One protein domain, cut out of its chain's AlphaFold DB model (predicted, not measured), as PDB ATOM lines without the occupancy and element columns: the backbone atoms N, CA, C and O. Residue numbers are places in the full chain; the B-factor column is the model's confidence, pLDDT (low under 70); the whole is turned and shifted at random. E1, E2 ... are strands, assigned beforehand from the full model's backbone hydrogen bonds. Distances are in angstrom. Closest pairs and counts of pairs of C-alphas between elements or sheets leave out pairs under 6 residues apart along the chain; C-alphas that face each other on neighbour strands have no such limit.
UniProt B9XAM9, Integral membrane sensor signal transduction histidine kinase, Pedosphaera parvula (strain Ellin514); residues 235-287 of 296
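Overview. This is residues 235 to 287 of the 296 residues of the protein "Integral membrane sensor signal transduction histidine kinase" of Pedosphaera parvula (strain Ellin514) (UniProt B9XAM9). With little regular structure, this is a long loop stretch, residues 235 to 262, of which 246 to 256 stick out, followed by a small sheet of three strands. E1, E2 and E3 form a meander, each the antiparallel neighbour of the one before, and hold 16 of the 53 printed residues; there is no named helix, and the class is all strand. It is only just compact, close to loose: radius of gyration of the C-alphas 11.8 A, spans 35 by 24 by 22 A.

Arrangement. Past residue 262, find edge strand E1, residues 263 to 268, in a hairpin with inner strand E2, residues 272 to 276, antiparallel at 163 degrees. C-alphas 267 and 273 face each other, 4.2 A apart; N 265 and O 274, 2.9 A apart, are within hydrogen-bond range. E2 forms a second hairpin with edge strand E3, residues 282 to 286, antiparallel at 161 degrees. C-alphas 272 and 286 face each other at 4.2 A; N 285 and O 273, 2.8 A apart, are within hydrogen-bond range.

Along the chain. From C-alpha 263 at (9.349, -33.027, 11.722), E1 runs 14.7 A; E2 runs 13.6 A; E3 runs 13.4 A to C-alpha 286 at (6.246, -18.091, 15.461).

Size, cuts and confidence. The farthest C-alphas, Arg 250 and Leu 269, are 35.4 A apart. The printed part has no cut; both links are tight. Residues 250 to 255 have pLDDT under 70.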
ATOM      1  N   PHE A 235      17.443 -27.745  26.279       87.38
ATOM      2  CA  PHE A 235      17.618 -28.988  25.530       87.38
ATOM      3  C   PHE A 235      17.975 -30.184  26.421       87.38
ATOM      4  O   PHE A 235      17.852 -31.324  25.980       87.38
ATOM      5  N   GLU A 236      18.367 -29.939  27.673       90.19
ATOM      6  CA  GLU A 236      18.574 -30.985  28.684       90.19
ATOM      7  C   GLU A 236      17.265 -31.381  29.382       90.19
ATOM      8  O   GLU A 236      17.198 -32.414  30.047       90.19
ATOM      9  N   LYS A 237      16.193 -30.593  29.214       89.12
ATOM     10  CA  LYS A 237      14.870 -30.954  29.730       89.12
ATOM     11  C   LYS A 237      14.289 -32.140  28.947       89.12
ATOM     12  O   LYS A 237      14.571 -32.281  27.754       89.12
ATOM     13  N   PRO A 238      13.423 -32.963  29.567       91.19
ATOM     14  CA  PRO A 238      12.712 -34.021  28.859       91.19
ATOM     15  C   PRO A 238      11.919 -33.479  27.665       91.19
ATOM     16  O   PRO A 238      11.293 -32.420  27.757       91.19
ATOM     17  N   VAL A 239      11.930 -34.223  26.558       92.62
ATOM     18  CA  VAL A 239      11.111 -33.901  25.383       92.62
ATOM     19  C   VAL A 239       9.637 -34.084  25.739       92.62
ATOM     20  O   VAL A 239       9.222 -35.152  26.183       92.62
ATOM     21  N   VAL A 240       8.849 -33.040  25.513       90.88
ATOM     22  CA  VAL A 240       7.407 -32.997  25.739       90.88
ATOM     23  C   VAL A 240       6.685 -33.333  24.426       90.88
ATOM     24  O   VAL A 240       6.947 -32.671  23.417       90.88
ATOM     25  N   PRO A 241       5.777 -34.329  24.410       91.88
ATOM     26  CA  PRO A 241       4.932 -34.614  23.250       91.88
ATOM     27  C   PRO A 241       4.047 -33.419  22.880       91.88
ATOM     28  O   PRO A 241       3.447 -32.794  23.760       91.88
ATOM     29  N   LEU A 242       3.908 -33.110  21.590       91.94
ATOM     30  CA  LEU A 242       3.142 -31.952  21.117       91.94
ATOM     31  C   LEU A 242       1.657 -32.056  21.485       91.94
ATOM     32  O   LEU A 242       1.042 -31.052  21.838       91.94
ATOM     33  N   ASN A 243       1.095 -33.269  21.490       88.75
ATOM     34  CA  ASN A 243      -0.294 -33.524  21.893       88.75
ATOM     35  C   ASN A 243      -0.574 -33.278  23.395       88.75
ATOM     36  O   ASN A 243      -1.736 -33.258  23.803       88.75
ATOM     37  N   SER A 244       0.469 -33.065  24.209       86.56
ATOM     38  CA  SER A 244       0.364 -32.812  25.653       86.56
ATOM     39  C   SER A 244       0.471 -31.330  26.036       86.56
ATOM     40  O   SER A 244       0.116 -30.963  27.153       86.56
ATOM     41  N   LEU A 245       0.913 -30.456  25.119       83.50
ATOM     42  CA  LEU A 245       1.216 -29.047  25.417       83.50
ATOM     43  C   LEU A 245      -0.002 -28.227  25.865       83.50
ATOM     44  O   LEU A 245       0.143 -27.308  26.666       83.50
ATOM     45  N   ALA A 246      -1.186 -28.545  25.343       76.38
ATOM     46  CA  ALA A 246      -2.435 -27.846  25.650       76.38
ATOM     47  C   ALA A 246      -3.334 -28.618  26.632       76.38
ATOM     48  O   ALA A 246      -4.486 -28.242  26.843       76.38
ATOM     49  N   GLN A 247      -2.835 -29.712  27.216       81.38
ATOM     50  CA  GLN A 247      -3.587 -30.472  28.209       81.38
ATOM     51  C   GLN A 247      -3.531 -29.781  29.573       81.38
ATOM     52  O   GLN A 247      -2.576 -29.075  29.904       81.38
ATOM     53  N   TYR A 248      -4.569 -29.993  30.383       76.75
ATOM     54  CA  TYR A 248      -4.602 -29.471  31.743       76.75
ATOM     55  C   TYR A 248      -3.426 -30.016  32.560       76.75
ATOM     56  O   TYR A 248      -3.222 -31.228  32.651       76.75
ATOM     57  N   ARG A 249      -2.692 -29.111  33.212       70.56
ATOM     58  CA  ARG A 249      -1.712 -29.450  34.241       70.56
ATOM     59  C   ARG A 249      -1.841 -28.477  35.401       70.56
ATOM     60  O   ARG A 249      -2.032 -27.281  35.195       70.56
ATOM     61  N   ARG A 250      -1.705 -28.981  36.628       68.06
ATOM     62  CA  ARG A 250      -1.771 -28.151  37.842       68.06
ATOM     63  C   ARG A 250      -0.622 -27.131  37.911       68.06
ATOM     64  O   ARG A 250      -0.777 -26.090  38.531       68.06
ATOM     65  N   ASP A 251       0.498 -27.426  37.256       67.00
ATOM     66  CA  ASP A 251       1.692 -26.586  37.137       67.00
ATOM     67  C   ASP A 251       1.766 -25.819  35.803       67.00
ATOM     68  O   ASP A 251       2.828 -25.298  35.460       67.00
ATOM     69  N   ASN A 252       0.674 -25.764  35.023       65.06
ATOM     70  CA  ASN A 252       0.720 -25.157  33.697       65.06
ATOM     71  C   ASN A 252       1.029 -23.660  33.801       65.06
ATOM     72  O   ASN A 252       0.285 -22.884  34.399       65.06
ATOM     73  N   SER A 253       2.143 -23.261  33.202       66.38
ATOM     74  CA  SER A 253       2.636 -21.897  33.227       66.38
ATOM     75  C   SER A 253       3.100 -21.540  31.819       66.38
ATOM     76  O   SER A 253       4.061 -22.114  31.308       66.38
ATOM     77  N   PHE A 254       2.422 -20.576  31.186       65.81
ATOM     78  CA  PHE A 254       2.768 -20.064  29.843       65.81
ATOM     79  C   PHE A 254       4.157 -19.402  29.775       65.81
ATOM     80  O   PHE A 254       4.699 -19.110  28.701       65.81
ATOM     81  N   ASP A 255       4.734 -19.199  30.948       68.75
ATOM     82  CA  ASP A 255       6.006 -18.561  31.213       68.75
ATOM     83  C   ASP A 255       7.190 -19.527  31.085       68.75
ATOM     84  O   ASP A 255       8.336 -19.091  30.963       68.75
ATOM     85  N   GLN A 256       6.937 -20.840  31.060       76.06
ATOM     86  CA  GLN A 256       7.987 -21.847  30.947       76.06
ATOM     87  C   GLN A 256       8.283 -22.230  29.498       76.06
ATOM     88  O   GLN A 256       7.396 -22.395  28.659       76.06
ATOM     89  N   ARG A 257       9.571 -22.433  29.205       84.25
ATOM     90  CA  ARG A 257      10.003 -23.060  27.952       84.25
ATOM     91  C   ARG A 257       9.859 -24.573  28.032       84.25
ATOM     92  O   ARG A 257      10.252 -25.186  29.026       84.25
ATOM     93  N   VAL A 258       9.380 -25.150  26.937       87.12
ATOM     94  CA  VAL A 258       9.250 -26.591  26.720       87.12
ATOM     95  C   VAL A 258      10.271 -27.059  25.686       87.12
ATOM     96  O   VAL A 258      10.568 -26.341  24.732       87.12
ATOM     97  N   HIS A 259      10.802 -28.265  25.872       91.50
ATOM     98  CA  HIS A 259      11.627 -28.937  24.873       91.50
ATOM     99  C   HIS A 259      10.727 -29.851  24.053       91.50
ATOM    100  O   HIS A 259      10.076 -30.727  24.610       91.50
ATOM    101  N   VAL A 260      10.671 -29.647  22.742       92.94
ATOM    102  CA  VAL A 260       9.842 -30.449  21.835       92.94
ATOM    103  C   VAL A 260      10.684 -30.982  20.686       92.94
ATOM    104  O   VAL A 260      11.728 -30.417  20.354       92.94
ATOM    105  N   ARG A 261      10.225 -32.067  20.062       93.38
ATOM    106  CA  ARG A 261      10.859 -32.669  18.888       93.38
ATOM    107  C   ARG A 261       9.787 -33.083  17.889       93.38
ATOM    108  O   ARG A 261       8.772 -33.645  18.280       93.38
ATOM    109  N   GLY A 262      10.041 -32.838  16.610       92.25
ATOM    110  CA  GLY A 262       9.151 -33.230  15.526       92.25
ATOM    111  C   GLY A 262       9.765 -32.947  14.159       92.25
ATOM    112  O   GLY A 262      10.855 -32.380  14.061       92.25
ATOM    113  N   THR A 263       9.043 -33.337  13.118       94.44
ATOM    114  CA  THR A 263       9.349 -33.027  11.722       94.44
ATOM    115  C   THR A 263       8.722 -31.689  11.364       94.44
ATOM    116  O   THR A 263       7.548 -31.456  11.653       94.44
ATOM    117  N   VAL A 264       9.489 -30.802  10.728       94.19
ATOM    118  CA  VAL A 264       8.938 -29.549  10.205       94.19
ATOM    119  C   VAL A 264       8.202 -29.835   8.903       94.19
ATOM    120  O   VAL A 264       8.805 -30.298   7.941       94.19
ATOM    121  N   THR A 265       6.899 -29.573   8.888       94.69
ATOM    122  CA  THR A 265       6.015 -29.854   7.744       94.69
ATOM    123  C   THR A 265       5.820 -28.637   6.844       94.69
ATOM    124  O   THR A 265       5.547 -28.779   5.657       94.69
ATOM    125  N   LEU A 266       5.991 -27.433   7.397       93.81
ATOM    126  CA  LEU A 266       5.950 -26.170   6.671       93.81
ATOM    127  C   LEU A 266       6.833 -25.140   7.378       93.81
ATOM    128  O   LEU A 266       6.797 -25.020   8.601       93.81
ATOM    129  N   GLN A 267       7.574 -24.351   6.605       93.88
ATOM    130  CA  GLN A 267       8.299 -23.184   7.095       93.88
ATOM    131  C   GLN A 267       7.974 -21.975   6.215       93.88
ATOM    132  O   GLN A 267       8.136 -22.023   4.997       93.88
ATOM    133  N   ARG A 268       7.557 -20.877   6.845       93.81
ATOM    134  CA  ARG A 268       7.437 -19.548   6.242       93.81
ATOM    135  C   ARG A 268       8.517 -18.658   6.841       93.81
ATOM    136  O   ARG A 268       8.461 -18.305   8.022       93.81
ATOM    137  N   LEU A 269       9.537 -18.357   6.042       92.62
ATOM    138  CA  LEU A 269      10.698 -17.579   6.477       92.62
ATOM    139  C   LEU A 269      10.257 -16.227   7.042       92.62
ATOM    140  O   LEU A 269       9.433 -15.543   6.445       92.62
ATOM    141  N   GLY A 270      10.797 -15.851   8.200       86.50
ATOM    142  CA  GLY A 270      10.450 -14.600   8.876       86.50
ATOM    143  C   GLY A 270       9.094 -14.584   9.594       86.50
ATOM    144  O   GLY A 270       8.817 -13.613  10.300       86.50
ATOM    145  N   GLU A 271       8.275 -15.633   9.471       89.62
ATOM    146  CA  GLU A 271       6.934 -15.681  10.060       89.62
ATOM    147  C   GLU A 271       6.751 -16.817  11.073       89.62
ATOM    148  O   GLU A 271       6.526 -16.583  12.266       89.62
ATOM    149  N   ASN A 272       6.768 -18.067  10.601       93.00
ATOM    150  CA  ASN A 272       6.432 -19.234  11.406       93.00
ATOM    151  C   ASN A 272       6.904 -20.548  10.776       93.00
ATOM    152  O   ASN A 272       7.286 -20.624   9.611       93.00
ATOM    153  N   LEU A 273       6.861 -21.606  11.574       94.81
ATOM    154  CA  LEU A 273       7.034 -22.978  11.128       94.81
ATOM    155  C   LEU A 273       6.045 -23.895  11.846       94.81
ATOM    156  O   LEU A 273       5.543 -23.562  12.921       94.81
ATOM    157  N   PHE A 274       5.765 -25.040  11.241       94.44
ATOM    158  CA  PHE A 274       4.850 -26.047  11.758       94.44
ATOM    159  C   PHE A 274       5.634 -27.320  12.049       94.44
ATOM    160  O   PHE A 274       6.315 -27.837  11.163       94.44
ATOM    161  N   LEU A 275       5.552 -27.809  13.286       94.75
ATOM    162  CA  LEU A 275       6.086 -29.108  13.685       94.75
ATOM    163  C   LEU A 275       4.956 -30.118  13.793       94.75
ATOM    164  O   LEU A 275       3.891 -29.798  14.320       94.75
ATOM    165  N   GLN A 276       5.247 -31.348  13.389       95.19
ATOM    166  CA  GLN A 276       4.437 -32.517  13.682       95.19
ATOM    167  C   GLN A 276       5.298 -33.575  14.372       95.19
ATOM    168  O   GLN A 276       6.431 -33.820  13.956       95.19
ATOM    169  N   ASP A 277       4.785 -34.192  15.431       93.50
ATOM    170  CA  ASP A 277       5.448 -35.322  16.084       93.50
ATOM    171  C   ASP A 277       4.851 -36.668  15.639       93.50
ATOM    172  O   ASP A 277       3.824 -36.738  14.964       93.50
ATOM    173  N   ALA A 278       5.513 -37.763  16.020       90.44
ATOM    174  CA  ALA A 278       5.057 -39.115  15.695       90.44
ATOM    175  C   ALA A 278       3.748 -39.506  16.411       90.44
ATOM    176  O   ALA A 278       3.114 -40.484  16.028       90.44
ATOM    177  N   MET A 279       3.340 -38.757  17.440       88.31
ATOM    178  CA  MET A 279       2.110 -38.993  18.201       88.31
ATOM    179  C   MET A 279       0.906 -38.237  17.616       88.31
ATOM    180  O   MET A 279      -0.157 -38.198  18.237       88.31
ATOM    181  N   GLY A 280       1.063 -37.630  16.434       84.69
ATOM    182  CA  GLY A 280       0.008 -36.904  15.729       84.69
ATOM    183  C   GLY A 280      -0.243 -35.490  16.260       84.69
ATOM    184  O   GLY A 280      -1.176 -34.833  15.803       84.69
ATOM    185  N   GLY A 281       0.569 -35.001  17.200       89.06
ATOM    186  CA  GLY A 281       0.491 -33.625  17.670       89.06
ATOM    187  C   GLY A 281       1.083 -32.655  16.650       89.06
ATOM    188  O   GLY A 281       2.065 -32.969  15.976       89.06
ATOM    189  N   ALA A 282       0.497 -31.461  16.553       91.94
ATOM    190  CA  ALA A 282       0.968 -30.388  15.685       91.94
ATOM    191  C   ALA A 282       1.151 -29.091  16.480       91.94
ATOM    192  O   ALA A 282       0.350 -28.769  17.357       91.94
ATOM    193  N   LEU A 283       2.202 -28.336  16.163       93.00
ATOM    194  CA  LEU A 283       2.515 -27.068  16.811       93.00
ATOM    195  C   LEU A 283       2.938 -26.032  15.774       93.00
ATOM    196  O   LEU A 283       3.876 -26.254  15.011       93.00
ATOM    197  N   GLN A 284       2.294 -24.868  15.804       93.19
ATOM    198  CA  GLN A 284       2.779 -23.687  15.101       93.19
ATOM    199  C   GLN A 284       3.743 -22.913  16.006       93.19
ATOM    200  O   GLN A 284       3.399 -22.534  17.125       93.19
ATOM    201  N   VAL A 285       4.940 -22.630  15.503       90.69
ATOM    202  CA  VAL A 285       5.955 -21.822  16.182       90.69
ATOM    203  C   VAL A 285       6.146 -20.533  15.400       90.69
ATOM    204  O   VAL A 285       6.536 -20.562  14.236       90.69
ATOM    205  N   GLN A 286       5.890 -19.390  16.035       89.12
ATOM    206  CA  GLN A 286       6.246 -18.091  15.461       89.12
ATOM    207  C   GLN A 286       7.771 -17.945  15.455       89.12
ATOM    208  O   GLN A 286       8.416 -18.126  16.487       89.12
ATOM    209  N   SER A 287       8.351 -17.612  14.303       85.50
ATOM    210  CA  SER A 287       9.794 -17.449  14.137       85.50
ATOM    211  C   SER A 287      10.080 -16.331  13.151       85.50
ATOM    212  O   SER A 287       9.618 -16.369  12.020       85.50
TER     213      SER A 287